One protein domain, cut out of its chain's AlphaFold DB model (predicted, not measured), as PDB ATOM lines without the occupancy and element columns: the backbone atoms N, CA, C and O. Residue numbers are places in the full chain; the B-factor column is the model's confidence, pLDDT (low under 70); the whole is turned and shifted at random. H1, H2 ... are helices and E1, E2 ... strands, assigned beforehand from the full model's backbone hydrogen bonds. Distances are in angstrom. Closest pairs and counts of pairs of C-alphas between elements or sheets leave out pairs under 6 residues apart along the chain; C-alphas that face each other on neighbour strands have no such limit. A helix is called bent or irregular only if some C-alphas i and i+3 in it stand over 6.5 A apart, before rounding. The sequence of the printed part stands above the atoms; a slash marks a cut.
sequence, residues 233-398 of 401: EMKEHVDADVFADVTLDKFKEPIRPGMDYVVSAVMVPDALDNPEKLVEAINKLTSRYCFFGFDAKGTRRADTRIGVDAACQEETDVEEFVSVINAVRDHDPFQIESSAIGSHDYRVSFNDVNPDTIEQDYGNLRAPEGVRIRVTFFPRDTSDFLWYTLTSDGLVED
ATOM      1  N   GLU A 233      37.172 -47.032 -33.358       48.50
ATOM      2  CA  GLU A 233      38.113 -45.912 -33.457       48.50
ATOM      3  C   GLU A 233      38.458 -45.318 -32.077       48.50
ATOM      4  O   GLU A 233      39.622 -45.022 -31.809       48.50
ATOM      5  N   MET A 234      37.481 -45.204 -31.166       46.16
ATOM      6  CA  MET A 234      37.707 -44.776 -29.777       46.16
ATOM      7  C   MET A 234      38.543 -45.787 -28.989       46.16
ATOM      8  O   MET A 234      39.437 -45.389 -28.248       46.16
ATOM      9  N   LYS A 235      38.304 -47.092 -29.166       50.75
ATOM     10  CA  LYS A 235      39.025 -48.153 -28.435       50.75
ATOM     11  C   LYS A 235      40.526 -48.183 -28.722       50.75
ATOM     12  O   LYS A 235      41.293 -48.546 -27.843       50.75
ATOM     13  N   GLU A 236      40.946 -47.819 -29.932       48.84
ATOM     14  CA  GLU A 236      42.371 -47.786 -30.297       48.84
ATOM     15  C   GLU A 236      43.121 -46.572 -29.726       48.84
ATOM     16  O   GLU A 236      44.351 -46.569 -29.688       48.84
ATOM     17  N   HIS A 237      42.394 -45.535 -29.300       47.28
ATOM     18  CA  HIS A 237      42.965 -44.234 -28.930       47.28
ATOM     19  C   HIS A 237      42.749 -43.866 -27.463       47.28
ATOM     20  O   HIS A 237      43.406 -42.955 -26.957       47.28
ATOM     21  N   VAL A 238      41.824 -44.550 -26.799       48.16
ATOM     22  CA  VAL A 238      41.636 -44.498 -25.358       48.16
ATOM     23  C   VAL A 238      42.677 -45.422 -24.732       48.16
ATOM     24  O   VAL A 238      42.626 -46.636 -24.915       48.16
ATOM     25  N   ASP A 239      43.646 -44.837 -24.028       48.88
ATOM     26  CA  ASP A 239      44.606 -45.608 -23.245       48.88
ATOM     27  C   ASP A 239      43.838 -46.365 -22.161       48.88
ATOM     28  O   ASP A 239      43.215 -45.758 -21.285       48.88
ATOM     29  N   ALA A 240      43.849 -47.693 -22.259       41.78
ATOM     30  CA  ALA A 240      43.164 -48.552 -21.317       41.78
ATOM     31  C   ALA A 240      43.658 -48.299 -19.892       41.78
ATOM     32  O   ALA A 240      42.842 -48.373 -19.003       41.78
ATOM     33  N   ASP A 241      44.901 -47.890 -19.639       41.78
ATOM     34  CA  ASP A 241      45.362 -47.624 -18.267       41.78
ATOM     35  C   ASP A 241      44.837 -46.284 -17.707       41.78
ATOM     36  O   ASP A 241      44.784 -46.088 -16.495       41.78
ATOM     37  N   VAL A 242      44.393 -45.370 -18.580       44.28
ATOM     38  CA  VAL A 242      43.704 -44.115 -18.213       44.28
ATOM     39  C   VAL A 242      42.195 -44.338 -18.050       44.28
ATOM     40  O   VAL A 242      41.525 -43.580 -17.352       44.28
ATOM     41  N   PHE A 243      41.657 -45.381 -18.688       42.00
ATOM     42  CA  PHE A 243      40.223 -45.675 -18.756       42.00
ATOM     43  C   PHE A 243      39.801 -46.947 -17.998       42.00
ATOM     44  O   PHE A 243      38.610 -47.149 -17.801       42.00
ATOM     45  N   ALA A 244      40.728 -47.806 -17.565       37.78
ATOM     46  CA  ALA A 244      40.464 -49.114 -16.939       37.78
ATOM     47  C   ALA A 244      39.947 -49.006 -15.507       37.78
ATOM     48  O   ALA A 244      39.518 -50.006 -14.941       37.78
ATOM     49  N   ASP A 245      39.927 -47.800 -14.954       43.28
ATOM     50  CA  ASP A 245      39.212 -47.516 -13.717       43.28
ATOM     51  C   ASP A 245      37.721 -47.189 -13.980       43.28
ATOM     52  O   ASP A 245      36.900 -47.202 -13.069       43.28
ATOM     53  N   VAL A 246      37.314 -46.985 -15.237       37.78
ATOM     54  CA  VAL A 246      35.920 -46.726 -15.624       37.78
ATOM     55  C   VAL A 246      35.197 -48.055 -15.875       37.78
ATOM     56  O   VAL A 246      35.481 -48.771 -16.837       37.78
ATOM     57  N   THR A 247      34.235 -48.401 -15.019       36.59
ATOM     58  CA  THR A 247      33.366 -49.578 -15.187       36.59
ATOM     59  C   THR A 247      32.419 -49.383 -16.383       36.59
ATOM     60  O   THR A 247      31.779 -48.340 -16.495       36.59
ATOM     61  N   LEU A 248      32.306 -50.368 -17.287       39.41
ATOM     62  CA  LEU A 248      31.573 -50.241 -18.561       39.41
ATOM     63  C   LEU A 248      30.669 -51.460 -18.864       39.41
ATOM     64  O   LEU A 248      31.192 -52.550 -19.066       39.41
ATOM     65  N   ASP A 249      29.343 -51.281 -19.006       37.38
ATOM     66  CA  ASP A 249      28.443 -52.192 -19.744       37.38
ATOM     67  C   ASP A 249      27.261 -51.516 -20.511       37.38
ATOM     68  O   ASP A 249      26.691 -50.528 -20.073       37.38
ATOM     69  N   LYS A 250      26.883 -52.061 -21.678       35.19
ATOM     70  CA  LYS A 250      26.271 -51.396 -22.869       35.19
ATOM     71  C   LYS A 250      24.845 -50.790 -22.787       35.19
ATOM     72  O   LYS A 250      23.909 -51.440 -22.326       35.19
ATOM     73  N   PHE A 251      24.619 -49.688 -23.524       33.44
ATOM     74  CA  PHE A 251      23.309 -49.330 -24.113       33.44
ATOM     75  C   PHE A 251      23.179 -49.841 -25.555       33.44
ATOM     76  O   PHE A 251      24.127 -49.774 -26.328       33.44
ATOM     77  N   LYS A 252      21.990 -50.328 -25.938       33.47
ATOM     78  CA  LYS A 252      21.711 -50.863 -27.288       33.47
ATOM     79  C   LYS A 252      21.022 -49.881 -28.240       33.47
ATOM     80  O   LYS A 252      20.833 -50.229 -29.402       33.47
ATOM     81  N   GLU A 253      20.628 -48.695 -27.779       35.47
ATOM     82  CA  GLU A 253      19.869 -47.738 -28.592       35.47
ATOM     83  C   GLU A 253      20.308 -46.288 -28.314       35.47
ATOM     84  O   GLU A 253      20.528 -45.932 -27.153       35.47
ATOM     85  N   PRO A 254      20.442 -45.443 -29.355       39.66
ATOM     86  CA  PRO A 254      20.801 -44.038 -29.197       39.66
ATOM     87  C   PRO A 254      19.703 -43.274 -28.444       39.66
ATOM     88  O   PRO A 254      18.524 -43.356 -28.785       39.66
ATOM     89  N   ILE A 255      20.096 -42.479 -27.443       41.19
ATOM     90  CA  ILE A 255      19.174 -41.695 -26.596       41.19
ATOM     91  C   ILE A 255      18.416 -40.633 -27.418       41.19
ATOM     92  O   ILE A 255      17.324 -40.207 -27.034       41.19
ATOM     93  N   ARG A 256      18.952 -40.213 -28.578       41.78
ATOM     94  CA  ARG A 256      18.264 -39.328 -29.533       41.78
ATOM     95  C   ARG A 256      18.507 -39.756 -30.988       41.78
ATOM     96  O   ARG A 256      19.628 -40.127 -31.327       41.78
ATOM     97  N   PRO A 257      17.501 -39.647 -31.878       39.09
ATOM     98  CA  PRO A 257      17.681 -39.905 -33.306       39.09
ATOM     99  C   PRO A 257      18.743 -38.976 -33.910       39.09
ATOM    100  O   PRO A 257      18.617 -37.756 -33.807       39.09
ATOM    101  N   GLY A 258      19.762 -39.547 -34.556       50.38
ATOM    102  CA  GLY A 258      20.849 -38.796 -35.201       50.38
ATOM    103  C   GLY A 258      22.032 -38.446 -34.293       50.38
ATOM    104  O   GLY A 258      22.900 -37.689 -34.716       50.38
ATOM    105  N   MET A 259      22.073 -38.970 -33.064       45.09
ATOM    106  CA  MET A 259      23.233 -38.868 -32.179       45.09
ATOM    107  C   MET A 259      23.747 -40.275 -31.919       45.09
ATOM    108  O   MET A 259      23.077 -41.061 -31.253       45.09
ATOM    109  N   ASP A 260      24.906 -40.597 -32.485       40.47
ATOM    110  CA  ASP A 260      25.361 -41.985 -32.509       40.47
ATOM    111  C   ASP A 260      25.868 -42.464 -31.138       40.47
ATOM    112  O   ASP A 260      25.807 -43.662 -30.877       40.47
ATOM    113  N   TYR A 261      26.273 -41.567 -30.221       43.53
ATOM    114  CA  TYR A 261      26.812 -41.958 -28.911       43.53
ATOM    115  C   TYR A 261      26.527 -40.927 -27.805       43.53
ATOM    116  O   TYR A 261      26.723 -39.725 -27.982       43.53
ATOM    117  N   VAL A 262      26.096 -41.412 -26.637       41.03
ATOM    118  CA  VAL A 262      26.143 -40.677 -25.363       41.03
ATOM    119  C   VAL A 262      27.087 -41.453 -24.453       41.03
ATOM    120  O   VAL A 262      26.841 -42.619 -24.151       41.03
ATOM    121  N   VAL A 263      28.194 -40.824 -24.070       43.53
ATOM    122  CA  VAL A 263      29.254 -41.421 -23.252       43.53
ATOM    123  C   VAL A 263      29.140 -40.824 -21.855       43.53
ATOM    124  O   VAL A 263      29.686 -39.763 -21.592       43.53
ATOM    125  N   SER A 264      28.417 -41.496 -20.956       42.91
ATOM    126  CA  SER A 264      28.404 -41.129 -19.534       42.91
ATOM    127  C   SER A 264      29.592 -41.794 -18.842       42.91
ATOM    128  O   SER A 264      29.471 -42.908 -18.342       42.91
ATOM    129  N   ALA A 265      30.769 -41.172 -18.906       45.50
ATOM    130  CA  ALA A 265      31.992 -41.740 -18.341       45.50
ATOM    131  C   ALA A 265      32.136 -41.386 -16.858       45.50
ATOM    132  O   ALA A 265      32.425 -40.243 -16.528       45.50
ATOM    133  N   VAL A 266      31.984 -42.390 -15.991       45.53
ATOM    134  CA  VAL A 266      32.169 -42.272 -14.540       45.53
ATOM    135  C   VAL A 266      33.653 -42.409 -14.201       45.53
ATOM    136  O   VAL A 266      34.178 -43.516 -14.172       45.53
ATOM    137  N   MET A 267      34.346 -41.290 -13.964       45.84
ATOM    138  CA  MET A 267      35.722 -41.309 -13.440       45.84
ATOM    139  C   MET A 267      35.756 -41.458 -11.907       45.84
ATOM    140  O   MET A 267      34.878 -40.951 -11.212       45.84
ATOM    141  N   VAL A 268      36.787 -42.157 -11.418       47.06
ATOM    142  CA  VAL A 268      37.010 -42.647 -10.036       47.06
ATOM    143  C   VAL A 268      37.837 -41.607  -9.212       47.06
ATOM    144  O   VAL A 268      38.179 -40.552  -9.753       47.06
ATOM    145  N   PRO A 269      38.107 -41.800  -7.896       45.25
ATOM    146  CA  PRO A 269      38.128 -40.767  -6.846       45.25
ATOM    147  C   PRO A 269      39.199 -39.677  -6.958       45.25
ATOM    148  O   PRO A 269      39.000 -38.601  -6.398       45.25
ATOM    149  N   ASP A 270      40.286 -39.898  -7.691       54.56
ATOM    150  CA  ASP A 270      41.402 -38.946  -7.764       54.56
ATOM    151  C   ASP A 270      41.073 -37.698  -8.610       54.56
ATOM    152  O   ASP A 270      41.846 -36.740  -8.655       54.56
ATOM    153  N   ALA A 271      39.920 -37.684  -9.286       56.16
ATOM    154  CA  ALA A 271      39.496 -36.588 -10.154       56.16
ATOM    155  C   ALA A 271      39.327 -35.247  -9.410       56.16
ATOM    156  O   ALA A 271      39.635 -34.194  -9.966       56.16
ATOM    157  N   LEU A 272      38.881 -35.274  -8.147       61.34
ATOM    158  CA  LEU A 272      38.788 -34.075  -7.301       61.34
ATOM    159  C   LEU A 272      40.140 -33.660  -6.706       61.34
ATOM    160  O   LEU A 272      40.380 -32.470  -6.494       61.34
ATOM    161  N   ASP A 273      41.028 -34.626  -6.470       70.50
ATOM    162  CA  ASP A 273      42.383 -34.373  -5.971       70.50
ATOM    163  C   ASP A 273      43.290 -33.791  -7.065       70.50
ATOM    164  O   ASP A 273      44.264 -33.089  -6.773       70.50
ATOM    165  N   ASN A 274      42.966 -34.048  -8.336       75.69
ATOM    166  CA  ASN A 274      43.668 -33.505  -9.492       75.69
ATOM    167  C   ASN A 274      42.692 -33.012 -10.581       75.69
ATOM    168  O   ASN A 274      42.559 -33.647 -11.635       75.69
ATOM    169  N   PRO A 275      42.030 -31.860 -10.356       71.50
ATOM    170  CA  PRO A 275      41.040 -31.333 -11.289       71.50
ATOM    171  C   PRO A 275      41.660 -30.996 -12.654       71.50
ATOM    172  O   PRO A 275      41.002 -31.160 -13.672       71.50
ATOM    173  N   GLU A 276      42.940 -30.617 -12.710       74.81
ATOM    174  CA  GLU A 276      43.658 -30.357 -13.970       74.81
ATOM    175  C   GLU A 276      43.693 -31.594 -14.876       74.81
ATOM    176  O   GLU A 276      43.335 -31.509 -16.052       74.81
ATOM    177  N   LYS A 277      44.061 -32.762 -14.329       73.88
ATOM    178  CA  LYS A 277      44.061 -34.024 -15.086       73.88
ATOM    179  C   LYS A 277      42.663 -34.422 -15.544       73.88
ATOM    180  O   LYS A 277      42.525 -34.952 -16.646       73.88
ATOM    181  N   LEU A 278      41.646 -34.170 -14.715       72.50
ATOM    182  CA  LEU A 278      40.254 -34.413 -15.082       72.50
ATOM    183  C   LEU A 278      39.878 -33.586 -16.317       72.50
ATOM    184  O   LEU A 278      39.406 -34.154 -17.303       72.50
ATOM    185  N   VAL A 279      40.122 -32.270 -16.306       71.06
ATOM    186  CA  VAL A 279      39.757 -31.437 -17.462       71.06
ATOM    187  C   VAL A 279      40.626 -31.743 -18.680       71.06
ATOM    188  O   VAL A 279      40.115 -31.759 -19.796       71.06
ATOM    189  N   GLU A 280      41.911 -32.068 -18.503       72.38
ATOM    190  CA  GLU A 280      42.768 -32.508 -19.612       72.38
ATOM    191  C   GLU A 280      42.206 -33.773 -20.285       72.38
ATOM    192  O   GLU A 280      42.177 -33.866 -21.516       72.38
ATOM    193  N   ALA A 281      41.719 -34.737 -19.498       71.62
ATOM    194  CA  ALA A 281      41.071 -35.937 -20.017       71.62
ATOM    195  C   ALA A 281      39.749 -35.611 -20.736       71.62
ATOM    196  O   ALA A 281      39.523 -36.111 -21.841       71.62
ATOM    197  N   ILE A 282      38.922 -34.725 -20.169       71.06
ATOM    198  CA  ILE A 282      37.679 -34.249 -20.800       71.06
ATOM    199  C   ILE A 282      37.985 -33.568 -22.141       71.06
ATOM    200  O   ILE A 282      37.384 -33.932 -23.148       71.06
ATOM    201  N   ASN A 283      38.968 -32.666 -22.195       71.38
ATOM    202  CA  ASN A 283      39.353 -31.963 -23.421       71.38
ATOM    203  C   ASN A 283      39.955 -32.898 -24.484       71.38
ATOM    204  O   ASN A 283      39.674 -32.767 -25.679       71.38
ATOM    205  N   LYS A 284      40.739 -33.908 -24.079       72.12
ATOM    206  CA  LYS A 284      41.209 -34.960 -25.003       72.12
ATOM    207  C   LYS A 284      40.055 -35.756 -25.608       72.12
ATOM    208  O   LYS A 284      40.144 -36.154 -26.769       72.12
ATOM    209  N   LEU A 285      38.986 -35.979 -24.845       65.00
ATOM    210  CA  LEU A 285      37.785 -36.646 -25.340       65.00
ATOM    211  C   LEU A 285      36.958 -35.710 -26.240       65.00
ATOM    212  O   LEU A 285      36.582 -36.143 -27.327       65.00
ATOM    213  N   THR A 286      36.714 -34.445 -25.854       67.06
ATOM    214  CA  THR A 286      35.837 -33.515 -26.612       67.06
ATOM    215  C   THR A 286      36.460 -33.074 -27.930       67.06
ATOM    216  O   THR A 286      35.755 -32.896 -28.922       67.06
ATOM    217  N   SER A 287      37.788 -32.924 -27.967       66.56
ATOM    218  CA  SER A 287      38.531 -32.559 -29.183       66.56
ATOM    219  C   SER A 287      38.473 -33.638 -30.268       66.56
ATOM    220  O   SER A 287      38.692 -33.344 -31.444       66.56
ATOM    221  N   ARG A 288      38.176 -34.888 -29.891       61.53
ATOM    222  CA  ARG A 288      38.104 -36.032 -30.810       61.53
ATOM    223  C   ARG A 288      36.687 -36.533 -31.044       61.53
ATOM    224  O   ARG A 288      36.395 -37.014 -32.136       61.53
ATOM    225  N   TYR A 289      35.812 -36.417 -30.049       60.50
ATOM    226  CA  TYR A 289      34.478 -36.998 -30.069       60.50
ATOM    227  C   TYR A 289      33.451 -36.003 -29.536       60.50
ATOM    228  O   TYR A 289      33.633 -35.396 -28.484       60.50
ATOM    229  N   CYS A 290      32.325 -35.878 -30.236       59.31
ATOM    230  CA  CYS A 290      31.155 -35.224 -29.667       59.31
ATOM    231  C   CYS A 290      30.516 -36.161 -28.641       59.31
ATOM    232  O   CYS A 290      30.082 -37.256 -28.999       59.31
ATOM    233  N   PHE A 291      30.404 -35.721 -27.395       60.62
ATOM    234  CA  PHE A 291      29.554 -36.367 -26.400       60.62
ATOM    235  C   PHE A 291      28.487 -35.392 -25.903       60.62
ATOM    236  O   PHE A 291      28.516 -34.209 -26.233       60.62
ATOM    237  N   PHE A 292      27.504 -35.911 -25.172       51.50
ATOM    238  CA  PHE A 292      26.425 -35.156 -24.537       51.50
ATOM    239  C   PHE A 292      26.481 -35.447 -23.047       51.50
ATOM    240  O   PHE A 292      25.856 -36.397 -22.581       51.50
ATOM    241  N   GLY A 293      27.267 -34.657 -22.327       54.38
ATOM    242  CA  GLY A 293      27.499 -34.887 -20.912       54.38
ATOM    243  C   GLY A 293      28.720 -35.768 -20.681       54.38
ATOM    244  O   GLY A 293      28.873 -36.815 -21.302       54.38
ATOM    245  N   PHE A 294      29.584 -35.329 -19.783       58.38
ATOM    246  CA  PHE A 294      30.545 -36.167 -19.081       58.38
ATOM    247  C   PHE A 294      30.149 -36.160 -17.606       58.38
ATOM    248  O   PHE A 294      29.756 -35.108 -17.119       58.38
ATOM    249  N   ASP A 295      30.211 -37.293 -16.911       59.34
ATOM    250  CA  ASP A 295      29.698 -37.409 -15.546       59.34
ATOM    251  C   ASP A 295      30.607 -38.274 -14.672       59.34
ATOM    252  O   ASP A 295      30.496 -39.497 -14.694       59.34
ATOM    253  N   ALA A 296      31.495 -37.653 -13.897       57.38
ATOM    254  CA  ALA A 296      32.357 -38.354 -12.948       57.38
ATOM    255  C   ALA A 296      31.719 -38.439 -11.561       57.38
ATOM    256  O   ALA A 296      31.215 -37.441 -11.053       57.38
ATOM    257  N   LYS A 297      31.809 -39.602 -10.905       55.56
ATOM    258  CA  LYS A 297      31.328 -39.794  -9.532       55.56
ATOM    259  C   LYS A 297      32.490 -40.187  -8.622       55.56
ATOM    260  O   LYS A 297      33.063 -41.264  -8.774       55.56
ATOM    261  N   GLY A 298      32.798 -39.351  -7.633       50.53
ATOM    262  CA  GLY A 298      33.771 -39.701  -6.594       50.53
ATOM    263  C   GLY A 298      33.281 -40.868  -5.725       50.53
ATOM    264  O   GLY A 298      32.105 -40.927  -5.374       50.53
ATOM    265  N   THR A 299      34.169 -41.799  -5.353       43.22
ATOM    266  CA  THR A 299      33.788 -42.994  -4.571       43.22
ATOM    267  C   THR A 299      33.922 -42.838  -3.054       43.22
ATOM    268  O   THR A 299      33.434 -43.714  -2.340       43.22
ATOM    269  N   ARG A 300      34.521 -41.750  -2.519       42.09
ATOM    270  CA  ARG A 300      34.467 -41.428  -1.074       42.09
ATOM    271  C   ARG A 300      34.476 -39.933  -0.716       42.09
ATOM    272  O   ARG A 300      35.133 -39.113  -1.338       42.09
ATOM    273  N   ARG A 301      33.784 -39.719   0.412       42.38
ATOM    274  CA  ARG A 301      33.507 -38.583   1.314       42.38
ATOM    275  C   ARG A 301      32.449 -37.535   0.986       42.38
ATOM    276  O   ARG A 301      31.936 -37.007   1.965       42.38
ATOM    277  N   ALA A 302      31.956 -37.432  -0.246       49.97
ATOM    278  CA  ALA A 302      30.600 -36.913  -0.480       49.97
ATOM    279  C   ALA A 302      30.041 -37.193  -1.887       49.97
ATOM    280  O   ALA A 302      29.421 -36.305  -2.449       49.97
ATOM    281  N   ASP A 303      30.240 -38.382  -2.480       61.91
ATOM    282  CA  ASP A 303      29.566 -38.809  -3.730       61.91
ATOM    283  C   ASP A 303      29.472 -37.729  -4.836       61.91
ATOM    284  O   ASP A 303      28.513 -37.707  -5.609       61.91
ATOM    285  N   THR A 304      30.454 -36.818  -4.896       63.09
ATOM    286  CA  THR A 304      30.353 -35.607  -5.705       63.09
ATOM    287  C   THR A 304      30.291 -36.000  -7.163       63.09
ATOM    288  O   THR A 304      31.182 -36.681  -7.682       63.09
ATOM    289  N   ARG A 305      29.226 -35.553  -7.811       74.00
ATOM    290  CA  ARG A 305      28.954 -35.786  -9.217       74.00
ATOM    291  C   ARG A 305      29.448 -34.595 -10.034       74.00
ATOM    292  O   ARG A 305      28.918 -33.499  -9.888       74.00
ATOM    293  N   ILE A 306      30.458 -34.782 -10.872       67.44
ATOM    294  CA  ILE A 306      30.978 -33.736 -11.757       67.44
ATOM    295  C   ILE A 306      30.420 -33.963 -13.157       67.44
ATOM    296  O   ILE A 306      30.884 -34.846 -13.875       67.44
ATOM    297  N   GLY A 307      29.446 -33.140 -13.532       70.69
ATOM    298  CA  GLY A 307      28.849 -33.082 -14.856       70.69
ATOM    299  C   GLY A 307      29.498 -32.015 -15.745       70.69
ATOM    300  O   GLY A 307      29.682 -30.871 -15.334       70.69
ATOM    301  N   VAL A 308      29.794 -32.335 -16.997       66.69
ATOM    302  CA  VAL A 308      30.108 -31.338 -18.031       66.69
ATOM    303  C   VAL A 308      29.143 -31.538 -19.185       66.69
ATOM    304  O   VAL A 308      29.305 -32.485 -19.954       66.69
ATOM    305  N   ASP A 309      28.139 -30.665 -19.307       66.12
ATOM    306  CA  ASP A 309      27.227 -30.681 -20.450       66.12
ATOM    307  C   ASP A 309      28.005 -30.319 -21.714       66.12
ATOM    308  O   ASP A 309      28.503 -29.209 -21.893       66.12
ATOM    309  N   ALA A 310      28.179 -31.316 -22.570       56.97
ATOM    310  CA  ALA A 310      29.133 -31.250 -23.657       56.97
ATOM    311  C   ALA A 310      28.598 -30.534 -24.904       56.97
ATOM    312  O   ALA A 310      27.405 -30.573 -25.216       56.97
ATOM    313  N   ALA A 311      29.524 -29.931 -25.648       51.47
ATOM    314  CA  ALA A 311      29.327 -29.388 -26.981       51.47
ATOM    315  C   ALA A 311      30.378 -29.974 -27.932       51.47
ATOM    316  O   ALA A 311      31.515 -30.257 -27.556       51.47
ATOM    317  N   CYS A 312      29.987 -30.164 -29.189       55.22
ATOM    318  CA  CYS A 312      30.918 -30.499 -30.258       55.22
ATOM    319  C   CYS A 312      31.917 -29.348 -30.468       55.22
ATOM    320  O   CYS A 312      31.488 -28.228 -30.716       55.22
ATOM    321  N   GLN A 313      33.218 -29.658 -30.494       54.94
ATOM    322  CA  GLN A 313      34.304 -28.783 -30.976       54.94
ATOM    323  C   GLN A 313      34.668 -27.554 -30.126       54.94
ATOM    324  O   GLN A 313      35.574 -26.823 -30.524       54.94
ATOM    325  N   GLU A 314      34.050 -27.339 -28.965       62.59
ATOM    326  CA  GLU A 314      34.481 -26.291 -28.033       62.59
ATOM    327  C   GLU A 314      35.221 -26.914 -26.844       62.59
ATOM    328  O   GLU A 314      34.710 -27.798 -26.155       62.59
ATOM    329  N   GLU A 315      36.468 -26.486 -26.648       65.00
ATOM    330  CA  GLU A 315      37.271 -26.878 -25.492       65.00
ATOM    331  C   GLU A 315      36.685 -26.224 -24.240       65.00
ATOM    332  O   GLU A 315      36.335 -25.043 -24.241       65.00
ATOM    333  N   THR A 316      36.567 -26.998 -23.160       68.12
ATOM    334  CA  THR A 316      36.243 -26.413 -21.858       68.12
ATOM    335  C   THR A 316      37.461 -25.627 -21.393       68.12
ATOM    336  O   THR A 316      38.576 -26.158 -21.432       68.12
ATOM    337  N   ASP A 317      37.257 -24.386 -20.944       80.69
ATOM    338  CA  ASP A 317      38.322 -23.611 -20.313       80.69
ATOM    339  C   ASP A 317      38.770 -24.340 -19.035       80.69
ATOM    340  O   ASP A 317      38.034 -24.445 -18.048       80.69
ATOM    341  N   VAL A 318      39.970 -24.925 -19.107       77.19
ATOM    342  CA  VAL A 318      40.549 -25.744 -18.039       77.19
ATOM    343  C   VAL A 318      40.756 -24.916 -16.790       77.19
ATOM    344  O   VAL A 318      40.410 -25.364 -15.699       77.19
ATOM    345  N   GLU A 319      41.318 -23.721 -16.945       82.38
ATOM    346  CA  GLU A 319      41.661 -22.868 -15.814       82.38
ATOM    347  C   GLU A 319      40.386 -22.410 -15.107       82.38
ATOM    348  O   GLU A 319      40.294 -22.489 -13.878       82.38
ATOM    349  N   GLU A 320      39.367 -22.032 -15.882       87.44
ATOM    350  CA  GLU A 320      38.073 -21.628 -15.345       87.44
ATOM    351  C   GLU A 320      37.383 -22.773 -14.596       87.44
ATOM    352  O   GLU A 320      37.031 -22.617 -13.424       87.44
ATOM    353  N   PHE A 321      37.243 -23.954 -15.206       83.56
ATOM    354  CA  PHE A 321      36.529 -25.057 -14.557       83.56
ATOM    355  C   PHE A 321      37.267 -25.587 -13.318       83.56
ATOM    356  O   PHE A 321      36.642 -25.849 -12.286       83.56
ATOM    357  N   VAL A 322      38.601 -25.669 -13.368       83.38
ATOM    358  CA  VAL A 322      39.430 -26.005 -12.197       83.38
ATOM    359  C   VAL A 322      39.239 -24.972 -11.086       83.38
ATOM    360  O   VAL A 322      39.142 -25.342  -9.912       83.38
ATOM    361  N   SER A 323      39.149 -23.682 -11.426       87.12
ATOM    362  CA  SER A 323      38.920 -22.625 -10.436       87.12
ATOM    363  C   SER A 323      37.552 -22.747  -9.755       87.12
ATOM    364  O   SER A 323      37.467 -22.556  -8.542       87.12
ATOM    365  N   VAL A 324      36.511 -23.167 -10.487       88.12
ATOM    366  CA  VAL A 324      35.183 -23.465  -9.924       88.12
ATOM    367  C   VAL A 324      35.253 -24.635  -8.951       88.12
ATOM    368  O   VAL A 324      34.783 -24.501  -7.824       88.12
ATOM    369  N   ILE A 325      35.880 -25.751  -9.340       86.44
ATOM    370  CA  ILE A 325      36.032 -26.924  -8.463       86.44
ATOM    371  C   ILE A 325      36.771 -26.531  -7.180       86.44
ATOM    372  O   ILE A 325      36.296 -26.813  -6.080       86.44
ATOM    373  N   ASN A 326      37.895 -25.823  -7.300       88.19
ATOM    374  CA  ASN A 326      38.675 -25.372  -6.147       88.19
ATOM    375  C   ASN A 326      37.895 -24.421  -5.229       88.19
ATOM    376  O   ASN A 326      38.112 -24.450  -4.021       88.19
ATOM    377  N   ALA A 327      36.992 -23.606  -5.780       88.19
ATOM    378  CA  ALA A 327      36.177 -22.683  -4.997       88.19
ATOM    379  C   ALA A 327      35.154 -23.393  -4.097       88.19
ATOM    380  O   ALA A 327      34.787 -22.841  -3.062       88.19
ATOM    381  N   VAL A 328      34.688 -24.589  -4.475       89.69
ATOM    382  CA  VAL A 328      33.594 -25.279  -3.766       89.69
ATOM    383  C   VAL A 328      33.993 -26.598  -3.108       89.69
ATOM    384  O   VAL A 328      33.275 -27.052  -2.222       89.69
ATOM    385  N   ARG A 329      35.121 -27.213  -3.489       86.81
ATOM    386  CA  ARG A 329      35.504 -28.568  -3.039       86.81
ATOM    387  C   ARG A 329      35.642 -28.721  -1.522       86.81
ATOM    388  O   ARG A 329      35.344 -29.789  -1.008       86.81
ATOM    389  N   ASP A 330      36.044 -27.666  -0.811       87.56
ATOM    390  CA  ASP A 330      36.244 -27.711   0.646       87.56
ATOM    391  C   ASP A 330      34.912 -27.758   1.424       87.56
ATOM    392  O   ASP A 330      34.907 -27.881   2.648       87.56
ATOM    393  N   HIS A 331      33.786 -27.661   0.710       88.38
ATOM    394  CA  HIS A 331      32.429 -27.705   1.245       88.38
ATOM    395  C   HIS A 331      31.654 -28.959   0.809       88.38
ATOM    396  O   HIS A 331      30.429 -28.971   0.903       88.38
ATOM    397  N   ASP A 332      32.352 -29.992   0.326       87.31
ATOM    398  CA  ASP A 332      31.778 -31.306   0.007       87.31
ATOM    399  C   ASP A 332      30.508 -31.233  -0.885       87.31
ATOM    400  O   ASP A 332      29.442 -31.731  -0.507       87.31
ATOM    401  N   PRO A 333      30.568 -30.591  -2.072       87.25
ATOM    402  CA  PRO A 333      29.406 -30.475  -2.946       87.25
ATOM    403  C   PRO A 333      28.919 -31.856  -3.381       87.25
ATOM    404  O   PRO A 333      29.707 -32.737  -3.707       87.25
ATOM    405  N   PHE A 334      27.605 -32.039  -3.456       85.31
ATOM    406  CA  PHE A 334      27.006 -33.247  -4.020       85.31
ATOM    407  C   PHE A 334      27.138 -33.283  -5.545       85.31
ATOM    408  O   PHE A 334      27.289 -34.351  -6.132       85.31
ATOM    409  N   GLN A 335      27.068 -32.127  -6.205       86.06
ATOM    410  CA  GLN A 335      27.114 -32.060  -7.661       86.06
ATOM    411  C   GLN A 335      27.749 -30.754  -8.143       86.06
ATOM    412  O   GLN A 335      27.496 -29.703  -7.564       86.06
ATOM    413  N   ILE A 336      28.545 -30.813  -9.208       86.81
ATOM    414  CA  ILE A 336      29.112 -29.666  -9.924       86.81
ATOM    415  C   ILE A 336      28.835 -29.892 -11.409       86.81
ATOM    416  O   ILE A 336      29.297 -30.876 -11.969       86.81
ATOM    417  N   GLU A 337      28.089 -29.006 -12.052       85.69
ATOM    418  CA  GLU A 337      27.722 -29.084 -13.464       85.69
ATOM    419  C   GLU A 337      28.137 -27.812 -14.208       85.69
ATOM    420  O   GLU A 337      27.886 -26.699 -13.747       85.69
ATOM    421  N   SER A 338      28.728 -27.952 -15.391       83.38
ATOM    422  CA  SER A 338      28.783 -26.846 -16.358       83.38
ATOM    423  C   SER A 338      27.450 -26.764 -17.103       83.38
ATOM    424  O   SER A 338      26.992 -27.783 -17.614       83.38
ATOM    425  N   SER A 339      26.814 -25.586 -17.159       71.88
ATOM    426  CA  SER A 339      25.478 -25.438 -17.773       71.88
ATOM    427  C   SER A 339      25.487 -25.443 -19.306       71.88
ATOM    428  O   SER A 339      24.467 -25.738 -19.927       71.88
ATOM    429  N   ALA A 340      26.616 -25.057 -19.903       68.50
ATOM    430  CA  ALA A 340      26.924 -25.150 -21.325       68.50
ATOM    431  C   ALA A 340      28.412 -24.819 -21.525       68.50
ATOM    432  O   ALA A 340      28.974 -23.991 -20.806       68.50
ATOM    433  N   ILE A 341      29.063 -25.428 -22.519       61.41
ATOM    434  CA  ILE A 341      30.439 -25.049 -22.864       61.41
ATOM    435  C   ILE A 341      30.475 -23.562 -23.262       61.41
ATOM    436  O   ILE A 341      29.613 -23.087 -24.002       61.41
ATOM    437  N   GLY A 342      31.428 -22.817 -22.691       66.75
ATOM    438  CA  GLY A 342      31.630 -21.386 -22.938       66.75
ATOM    439  C   GLY A 342      30.650 -20.434 -22.237       66.75
ATOM    440  O   GLY A 342      30.737 -19.227 -22.454       66.75
ATOM    441  N   SER A 343      29.712 -20.922 -21.413       72.31
ATOM    442  CA  SER A 343      28.675 -20.058 -20.825       72.31
ATOM    443  C   SER A 343      29.086 -19.298 -19.561       72.31
ATOM    444  O   SER A 343      28.284 -18.496 -19.086       72.31
ATOM    445  N   HIS A 344      30.286 -19.518 -19.009       84.94
ATOM    446  CA  HIS A 344      30.717 -19.008 -17.691       84.94
ATOM    447  C   HIS A 344      29.693 -19.237 -16.554       84.94
ATOM    448  O   HIS A 344      29.776 -18.617 -15.492       84.94
ATOM    449  N   ASP A 345      28.705 -20.111 -16.781       87.44
ATOM    450  CA  ASP A 345      27.565 -20.379 -15.915       87.44
ATOM    451  C   ASP A 345      27.693 -21.839 -15.447       87.44
ATOM    452  O   ASP A 345      27.511 -22.789 -16.218       87.44
ATOM    453  N   TYR A 346      27.958 -22.025 -14.161       90.75
ATOM    454  CA  TYR A 346      28.064 -23.335 -13.520       90.75
ATOM    455  C   TYR A 346      26.906 -23.547 -12.553       90.75
ATOM    456  O   TYR A 346      26.278 -22.594 -12.088       90.75
ATOM    457  N   ARG A 347      26.612 -24.803 -12.230       92.19
ATOM    458  CA  ARG A 347      25.677 -25.199 -11.180       92.19
ATOM    459  C   ARG A 347      26.417 -26.035 -10.155       92.19
ATOM    460  O   ARG A 347      27.137 -26.955 -10.512       92.19
ATOM    461  N   VAL A 348      26.234 -25.733  -8.884       92.62
ATOM    462  CA  VAL A 348      26.769 -26.526  -7.781       92.62
ATOM    463  C   VAL A 348      25.616 -26.866  -6.861       92.62
ATOM    464  O   VAL A 348      24.775 -26.014  -6.583       92.62
ATOM    465  N   SER A 349      25.562 -28.102  -6.389       93.31
ATOM    466  CA  SER A 349      24.534 -28.533  -5.458       93.31
ATOM    467  C   SER A 349      25.119 -29.155  -4.206       93.31
ATOM    468  O   SER A 349      26.098 -29.895  -4.283       93.31
ATOM    469  N   PHE A 350      24.484 -28.900  -3.067       93.75
ATOM    470  CA  PHE A 350      24.870 -29.418  -1.756       93.75
ATOM    471  C   PHE A 350      23.687 -30.152  -1.122       93.75
ATOM    472  O   PHE A 350      22.576 -29.619  -1.094       93.75
ATOM    473  N   ASN A 351      23.925 -31.356  -0.602       91.19
ATOM    474  CA  ASN A 351      22.911 -32.162   0.080       91.19
ATOM    475  C   ASN A 351      22.990 -32.016   1.599       91.19
ATOM    476  O   ASN A 351      24.026 -31.642   2.142       91.19
ATOM    477  N   ASP A 352      21.898 -32.374   2.279       88.50
ATOM    478  CA  ASP A 352      21.839 -32.492   3.740       88.50
ATOM    479  C   ASP A 352      22.186 -31.199   4.498       88.50
ATOM    480  O   ASP A 352      22.669 -31.231   5.634       88.50
ATOM    481  N   VAL A 353      21.920 -30.044   3.885       90.94
ATOM    482  CA  VAL A 353      22.308 -28.747   4.451       90.94
ATOM    483  C   VAL A 353      21.313 -28.288   5.515       90.94
ATOM    484  O   VAL A 353      20.101 -28.439   5.367       90.94
ATOM    485  N   ASN A 354      21.818 -27.725   6.612       93.50
ATOM    486  CA  ASN A 354      20.978 -27.058   7.598       93.50
ATOM    487  C   ASN A 354      20.720 -25.611   7.135       93.50
ATOM    488  O   ASN A 354      21.679 -24.845   7.029       93.50
ATOM    489  N   PRO A 355      19.463 -25.212   6.860       91.56
ATOM    490  CA  PRO A 355      19.171 -23.883   6.329       91.56
ATOM    491  C   PRO A 355      19.595 -22.760   7.286       91.56
ATOM    492  O   PRO A 355      20.039 -21.709   6.830       91.56
ATOM    493  N   ASP A 356      19.554 -23.006   8.598       93.12
ATOM    494  CA  ASP A 356      19.913 -22.016   9.621       93.12
ATOM    495  C   ASP A 356      21.423 -21.728   9.682       93.12
ATOM    496  O   ASP A 356      21.840 -20.747  10.299       93.12
ATOM    497  N   THR A 357      22.257 -22.577   9.070       93.56
ATOM    498  CA  THR A 357      23.719 -22.426   9.076       93.56
ATOM    499  C   THR A 357      24.291 -22.100   7.703       93.56
ATOM    500  O   THR A 357      25.507 -21.987   7.591       93.56
ATOM    501  N   ILE A 358      23.466 -21.865   6.671       92.81
ATOM    502  CA  ILE A 358      23.965 -21.601   5.308       92.81
ATOM    503  C   ILE A 358      24.934 -20.414   5.279       92.81
ATOM    504  O   ILE A 358      26.041 -20.533   4.757       92.81
ATOM    505  N   GLU A 359      24.569 -19.284   5.888       91.25
ATOM    506  CA  GLU A 359      25.454 -18.112   5.938       91.25
ATOM    507  C   GLU A 359      26.746 -18.384   6.722       91.25
ATOM    508  O   GLU A 359      27.806 -17.865   6.377       91.25
ATOM    509  N   GLN A 360      26.681 -19.210   7.767       93.88
ATOM    510  CA  GLN A 360      27.840 -19.542   8.592       93.88
ATOM    511  C   GLN A 360      28.795 -20.500   7.869       93.88
ATOM    512  O   GLN A 360      30.009 -20.293   7.886       93.88
ATOM    513  N   ASP A 361      28.243 -21.539   7.250       93.00
ATOM    514  CA  ASP A 361      28.997 -22.650   6.679       93.00
ATOM    515  C   ASP A 361      29.468 -22.337   5.255       93.00
ATOM    516  O   ASP A 361      30.541 -22.782   4.859       93.00
ATOM    517  N   TYR A 362      28.715 -21.525   4.502       94.75
ATOM    518  CA  TYR A 362      28.970 -21.227   3.086       94.75
ATOM    519  C   TYR A 362      29.162 -19.733   2.794       94.75
ATOM    520  O   TYR A 362      29.494 -19.367   1.665       94.75
ATOM    521  N   GLY A 363      29.032 -18.841   3.784       91.25
ATOM    522  CA  GLY A 363      29.180 -17.391   3.586       91.25
ATOM    523  C   GLY A 363      30.581 -16.939   3.160       91.25
ATOM    524  O   GLY A 363      30.747 -15.802   2.713       91.25
ATOM    525  N   ASN A 364      31.583 -17.820   3.250       93.50
ATOM    526  CA  ASN A 364      32.947 -17.588   2.770       93.50
ATOM    527  C   ASN A 364      33.185 -18.062   1.329       93.50
ATOM    528  O   ASN A 364      34.227 -17.725   0.769       93.50
ATOM    529  N   LEU A 365      32.243 -18.783   0.710       93.88
ATOM    530  CA  LEU A 365      32.362 -19.176  -0.694       93.88
ATOM    531  C   LEU A 365      32.482 -17.933  -1.575       93.88
ATOM    532  O   LEU A 365      31.758 -16.953  -1.375       93.88
ATOM    533  N   ARG A 366      33.359 -17.975  -2.578       95.56
ATOM    534  CA  ARG A 366      33.503 -16.922  -3.593       95.56
ATOM    535  C   ARG A 366      33.655 -17.552  -4.969       95.56
ATOM    536  O   ARG A 366      34.419 -18.501  -5.116       95.56
ATOM    537  N   ALA A 367      32.943 -17.026  -5.962       93.25
ATOM    538  CA  ALA A 367      33.177 -17.409  -7.349       93.25
ATOM    539  C   ALA A 367      34.453 -16.732  -7.882       93.25
ATOM    540  O   ALA A 367      34.764 -15.608  -7.466       93.25
ATOM    541  N   PRO A 368      35.168 -17.375  -8.817       92.38
ATOM    542  CA  PRO A 368      36.189 -16.712  -9.623       92.38
ATOM    543  C   PRO A 368      35.629 -15.469 -10.339       92.38
ATOM    544  O   PRO A 368      34.436 -15.389 -10.640       92.38
ATOM    545  N   GLU A 369      36.479 -14.478 -10.613       91.81
ATOM    546  CA  GLU A 369      36.054 -13.251 -11.296       91.81
ATOM    547  C   GLU A 369      35.516 -13.563 -12.701       91.81
ATOM    548  O   GLU A 369      36.127 -14.311 -13.457       91.81
ATOM    549  N   GLY A 370      34.359 -12.992 -13.050       90.44
ATOM    550  CA  GLY A 370      33.705 -13.227 -14.344       90.44
ATOM    551  C   GLY A 370      32.915 -14.535 -14.444       90.44
ATOM    552  O   GLY A 370      32.153 -14.689 -15.395       90.44
ATOM    553  N   VAL A 371      33.018 -15.420 -13.448       91.88
ATOM    554  CA  VAL A 371      32.304 -16.699 -13.405       91.88
ATOM    555  C   VAL A 371      31.045 -16.576 -12.557       91.88
ATOM    556  O   VAL A 371      31.067 -16.036 -11.446       91.88
ATOM    557  N   ARG A 372      29.929 -17.110 -13.054       90.06
ATOM    558  CA  ARG A 372      28.688 -17.231 -12.290       90.06
ATOM    559  C   ARG A 372      28.477 -18.684 -11.892       90.06
ATOM    560  O   ARG A 372      28.385 -19.568 -12.737       90.06
ATOM    561  N   ILE A 373      28.310 -18.929 -10.597       93.75
ATOM    562  CA  ILE A 373      27.988 -20.262 -10.083       93.75
ATOM    563  C   ILE A 373      26.602 -20.202  -9.441       93.75
ATOM    564  O   ILE A 373      26.400 -19.509  -8.449       93.75
ATOM    565  N   ARG A 374      25.626 -20.918  -9.993       94.50
ATOM    566  CA  ARG A 374      24.313 -21.108  -9.364       94.50
ATOM    567  C   ARG A 374      24.430 -22.218  -8.334       94.50
ATOM    568  O   ARG A 374      24.849 -23.321  -8.668       94.50
ATOM    569  N   VAL A 375      24.060 -21.942  -7.098       94.75
ATOM    570  CA  VAL A 375      24.154 -22.886  -5.993       94.75
ATOM    571  C   VAL A 375      22.760 -23.343  -5.588       94.75
ATOM    572  O   VAL A 375      21.874 -22.521  -5.367       94.75
ATOM    573  N   THR A 376      22.572 -24.655  -5.486       95.25
ATOM    574  CA  THR A 376      21.333 -25.278  -5.009       95.25
ATOM    575  C   THR A 376      21.614 -25.997  -3.698       95.25
ATOM    576  O   THR A 376      22.427 -26.918  -3.652       95.25
ATOM    577  N   PHE A 377      20.938 -25.605  -2.625       94.62
ATOM    578  CA  PHE A 377      20.977 -26.354  -1.372       94.62
ATOM    579  C   PHE A 377      19.738 -27.237  -1.270       94.62
ATOM    580  O   PHE A 377      18.616 -26.761  -1.459       94.62
ATOM    581  N   PHE A 378      19.956 -28.513  -0.950       92.56
ATOM    582  CA  PHE A 378      18.932 -29.497  -0.624       92.56
ATOM    583  C   PHE A 378      18.908 -29.690   0.900       92.56
ATOM    584  O   PHE A 378      19.754 -30.418   1.436       92.56
ATOM    585  N   PRO A 379      18.003 -29.017   1.633       90.31
ATOM    586  CA  PRO A 379      18.009 -29.087   3.083       90.31
ATOM    587  C   PRO A 379      17.498 -30.441   3.583       90.31
ATOM    588  O   PRO A 379      16.592 -31.024   2.989       90.31
ATOM    589  N   ARG A 380      18.048 -30.941   4.696       86.31
ATOM    590  CA  ARG A 380      17.743 -32.298   5.203       86.31
ATOM    591  C   ARG A 380      16.258 -32.523   5.519       86.31
ATOM    592  O   ARG A 380      15.740 -33.617   5.313       86.31
ATOM    593  N   ASP A 381      15.585 -31.491   6.021       88.44
ATOM    594  CA  ASP A 381      14.247 -31.606   6.612       88.44
ATOM    595  C   ASP A 381      13.143 -30.919   5.784       88.44
ATOM    596  O   ASP A 381      12.002 -30.807   6.241       88.44
ATOM    597  N   THR A 382      13.448 -30.457   4.565       85.69
ATOM    598  CA  THR A 382      12.480 -29.761   3.702       85.69
ATOM    599  C   THR A 382      12.495 -30.296   2.275       85.69
ATOM    600  O   THR A 382      13.533 -30.658   1.739       85.69
ATOM    601  N   SER A 383      11.331 -30.295   1.620       85.56
ATOM    602  CA  SER A 383      11.231 -30.559   0.177       85.56
ATOM    603  C   SER A 383      11.607 -29.355  -0.688       85.56
ATOM    604  O   SER A 383      11.699 -29.489  -1.906       85.56
ATOM    605  N   ASP A 384      11.748 -28.183  -0.071       89.56
ATOM    606  CA  ASP A 384      12.011 -26.934  -0.769       89.56
ATOM    607  C   ASP A 384      13.510 -26.780  -1.031       89.56
ATOM    608  O   ASP A 384      14.339 -27.022  -0.153       89.56
ATOM    609  N   PHE A 385      13.841 -26.373  -2.254       91.06
ATOM    610  CA  PHE A 385      15.204 -26.059  -2.666       91.06
ATOM    611  C   PHE A 385      15.496 -24.591  -2.384       91.06
ATOM    612  O   PHE A 385      14.648 -23.733  -2.642       91.06
ATOM    613  N   LEU A 386      16.708 -24.303  -1.916       92.44
ATOM    614  CA  LEU A 386      17.179 -22.930  -1.769       92.44
ATOM    615  C   LEU A 386      18.162 -22.617  -2.893       92.44
ATOM    616  O   LEU A 386      19.143 -23.339  -3.088       92.44
ATOM    617  N   TRP A 387      17.876 -21.546  -3.627       94.31
ATOM    618  CA  TRP A 387      18.648 -21.115  -4.783       94.31
ATOM    619  C   TRP A 387      19.488 -19.904  -4.416       94.31
ATOM    620  O   TRP A 387      19.000 -18.939  -3.832       94.31
ATOM    621  N   TYR A 388      20.760 -19.958  -4.776       95.50
ATOM    622  CA  TYR A 388      21.691 -18.861  -4.596       95.50
ATOM    623  C   TYR A 388      22.498 -18.666  -5.871       95.50
ATOM    624  O   TYR A 388      22.701 -19.586  -6.662       95.50
ATOM    625  N   THR A 389      23.021 -17.463  -6.042       94.94
ATOM    626  CA  THR A 389      24.106 -17.186  -6.971       94.94
ATOM    627  C   THR A 389      25.359 -16.883  -6.165       94.94
ATOM    628  O   THR A 389      25.401 -15.962  -5.352       94.94
ATOM    629  N   LEU A 390      26.400 -17.668  -6.397       94.81
ATOM    630  CA  LEU A 390      27.726 -17.432  -5.872       94.81
ATOM    631  C   LEU A 390      28.478 -16.486  -6.817       94.81
ATOM    632  O   LEU A 390      28.633 -16.754  -8.009       94.81
ATOM    633  N   THR A 391      28.912 -15.358  -6.260       94.06
ATOM    634  CA  THR A 391      29.611 -14.265  -6.950       94.06
ATOM    635  C   THR A 391      31.005 -14.055  -6.357       94.06
ATOM    636  O   THR A 391      31.356 -14.658  -5.338       94.06
ATOM    637  N   SER A 392      31.794 -13.158  -6.952       93.75
ATOM    638  CA  SER A 392      33.088 -12.727  -6.401       93.75
ATOM    639  C   SER A 392      32.980 -12.029  -5.040       93.75
ATOM    640  O   SER A 392      33.974 -11.951  -4.323       93.75
ATOM    641  N   ASP A 393      31.794 -11.536  -4.665       93.94
ATOM    642  CA  ASP A 393      31.557 -10.844  -3.391       93.94
ATOM    643  C   ASP A 393      30.981 -11.769  -2.309       93.94
ATOM    644  O   ASP A 393      31.064 -11.463  -1.113       93.94
ATOM    645  N   GLY A 394      30.451 -12.927  -2.705       94.00
ATOM    646  CA  GLY A 394      29.840 -13.898  -1.805       94.00
ATOM    647  C   GLY A 394      28.618 -14.581  -2.391       94.00
ATOM    648  O   GLY A 394      28.298 -14.451  -3.576       94.00
ATOM    649  N   LEU A 395      27.949 -15.325  -1.520       95.25
ATOM    650  CA  LEU A 395      26.692 -15.992  -1.803       95.25
ATOM    651  C   LEU A 395      25.544 -14.970  -1.741       95.25
ATOM    652  O   LEU A 395      25.419 -14.233  -0.765       95.25
ATOM    653  N   VAL A 396      24.721 -14.918  -2.784       95.31
ATOM    654  CA  VAL A 396      23.555 -14.032  -2.887       95.31
ATOM    655  C   VAL A 396      22.321 -14.898  -3.092       95.31
ATOM    656  O   VAL A 396      22.316 -15.732  -3.994       95.31
ATOM    657  N   GLU A 397      21.299 -14.740  -2.255       94.12
ATOM    658  CA  GLU A 397      20.035 -15.472  -2.404       94.12
ATOM    659  C   GLU A 397      19.368 -15.103  -3.736       94.12
ATOM    660  O   GLU A 397      19.275 -13.923  -4.087       94.12
ATOM    661  N   ASP A 398      18.948 -16.114  -4.496       91.06
ATOM    662  CA  ASP A 398      18.280 -15.934  -5.780       91.06
ATOM    663  C   ASP A 398      16.782 -16.193  -5.604       91.06
ATOM    664  O   ASP A 398      16.357 -17.297  -5.263       91.06
TER     665      ASP A 398
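What this domain is: This is residues 233 to 398 of the 401 residues of an uncharacterized protein of Corynebacterium cystitidis DSM 20524 (UniProt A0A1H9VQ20). A twisted sheet of seven strands makes a long wall, with H3 packed over one face and H4 beside the strands towards its E7 end. H2 packs on H3 and grazes the sheet, while H1 lies beyond the E1 end, joined to H2 by residues 244 to 274, which hold no named element. The printed part has 166 residues with four named helices and seven named strands, in the order H1 H2 E1 E2 H3 E3 E4 H4 E5 E6 E7; the mixed sheet runs E1 E2 E3 E4 E5 E6 E7. The class is mixed, helices and strands, with under half of the residues, 77, in named elements. The whole is compact, with a radius of gyration of the C-alphas of 16.8 A, and spans 52 by 33 by 32 A.

How they stand to each other: H1, residues 240 to 243, is apart from H2, residues 275 to 286, which only grazes the sheet. E1, residues 294 to 297, an edge strand, forms an antiparallel hairpin with E2, residues 305 to 308; N 294 and O 308 are 2.9 A apart. H3, residues 318 to 331, touches residues 275 to 280 of H2 at a steep tilt of 45 degrees, opposite ways; the closest C-alphas, of Pro 275 and Val 322, are 5.6 A apart. E3, residues 335 to 338, is parallel to E2, with N 336 and O 305 at 2.8 A; E2, H3 and E3 form a strand-helix-strand unit, parallel neighbours with a helix between, its crossover left-handed. E4, residues 345 to 353, forms a hairpin with E3, with N 337 and O 347 at 2.7 A. H3 runs along E4, at 15 degrees on the local plane and a height over the sheet of 9.6 A. H4, residues 355 to 362, is on the sheet, over none of its strands. E5, residues 372 to 379, is parallel to E4, with N 374 and O 346 at 2.8 A; E4, H4 and E5 form a second strand-helix-strand unit, its crossover right-handed. E5, E6, residues 386 to 391, and E7, residues 394 to 397, form a meander of successive antiparallel neighbours, with N 388 and O 375 at 2.9 A and N 396 and O 389 at 2.9 A. Every O i to N i+4 pair is within hydrogen-bond range in H2, 8 of 10 in H3 and 2 of 4 in H4; H1 is too short for one.

Where its parts are: C-alpha 240 begins H1 at (43.164, -48.552, -21.317), and C-alpha 397 ends E7 at (20.035, -15.472, -2.404). H2 measures 16.3 A, H3 21.0 A, E4 22.6 A and E5 22.2 A. H3 and H4 are irregular: C-alphas 327 and 330 are 7.6 A apart, and 356 and 359 7.7 A.

The domain as a whole: The C-alphas farthest apart, of Glu 236 and Asp 356, are 52.6 A apart. The printed part has no cut, and the link from H1 to H2 is long. Its mean pLDDT is 71.1, with 73 residues under 70, among them residues 233 to 272.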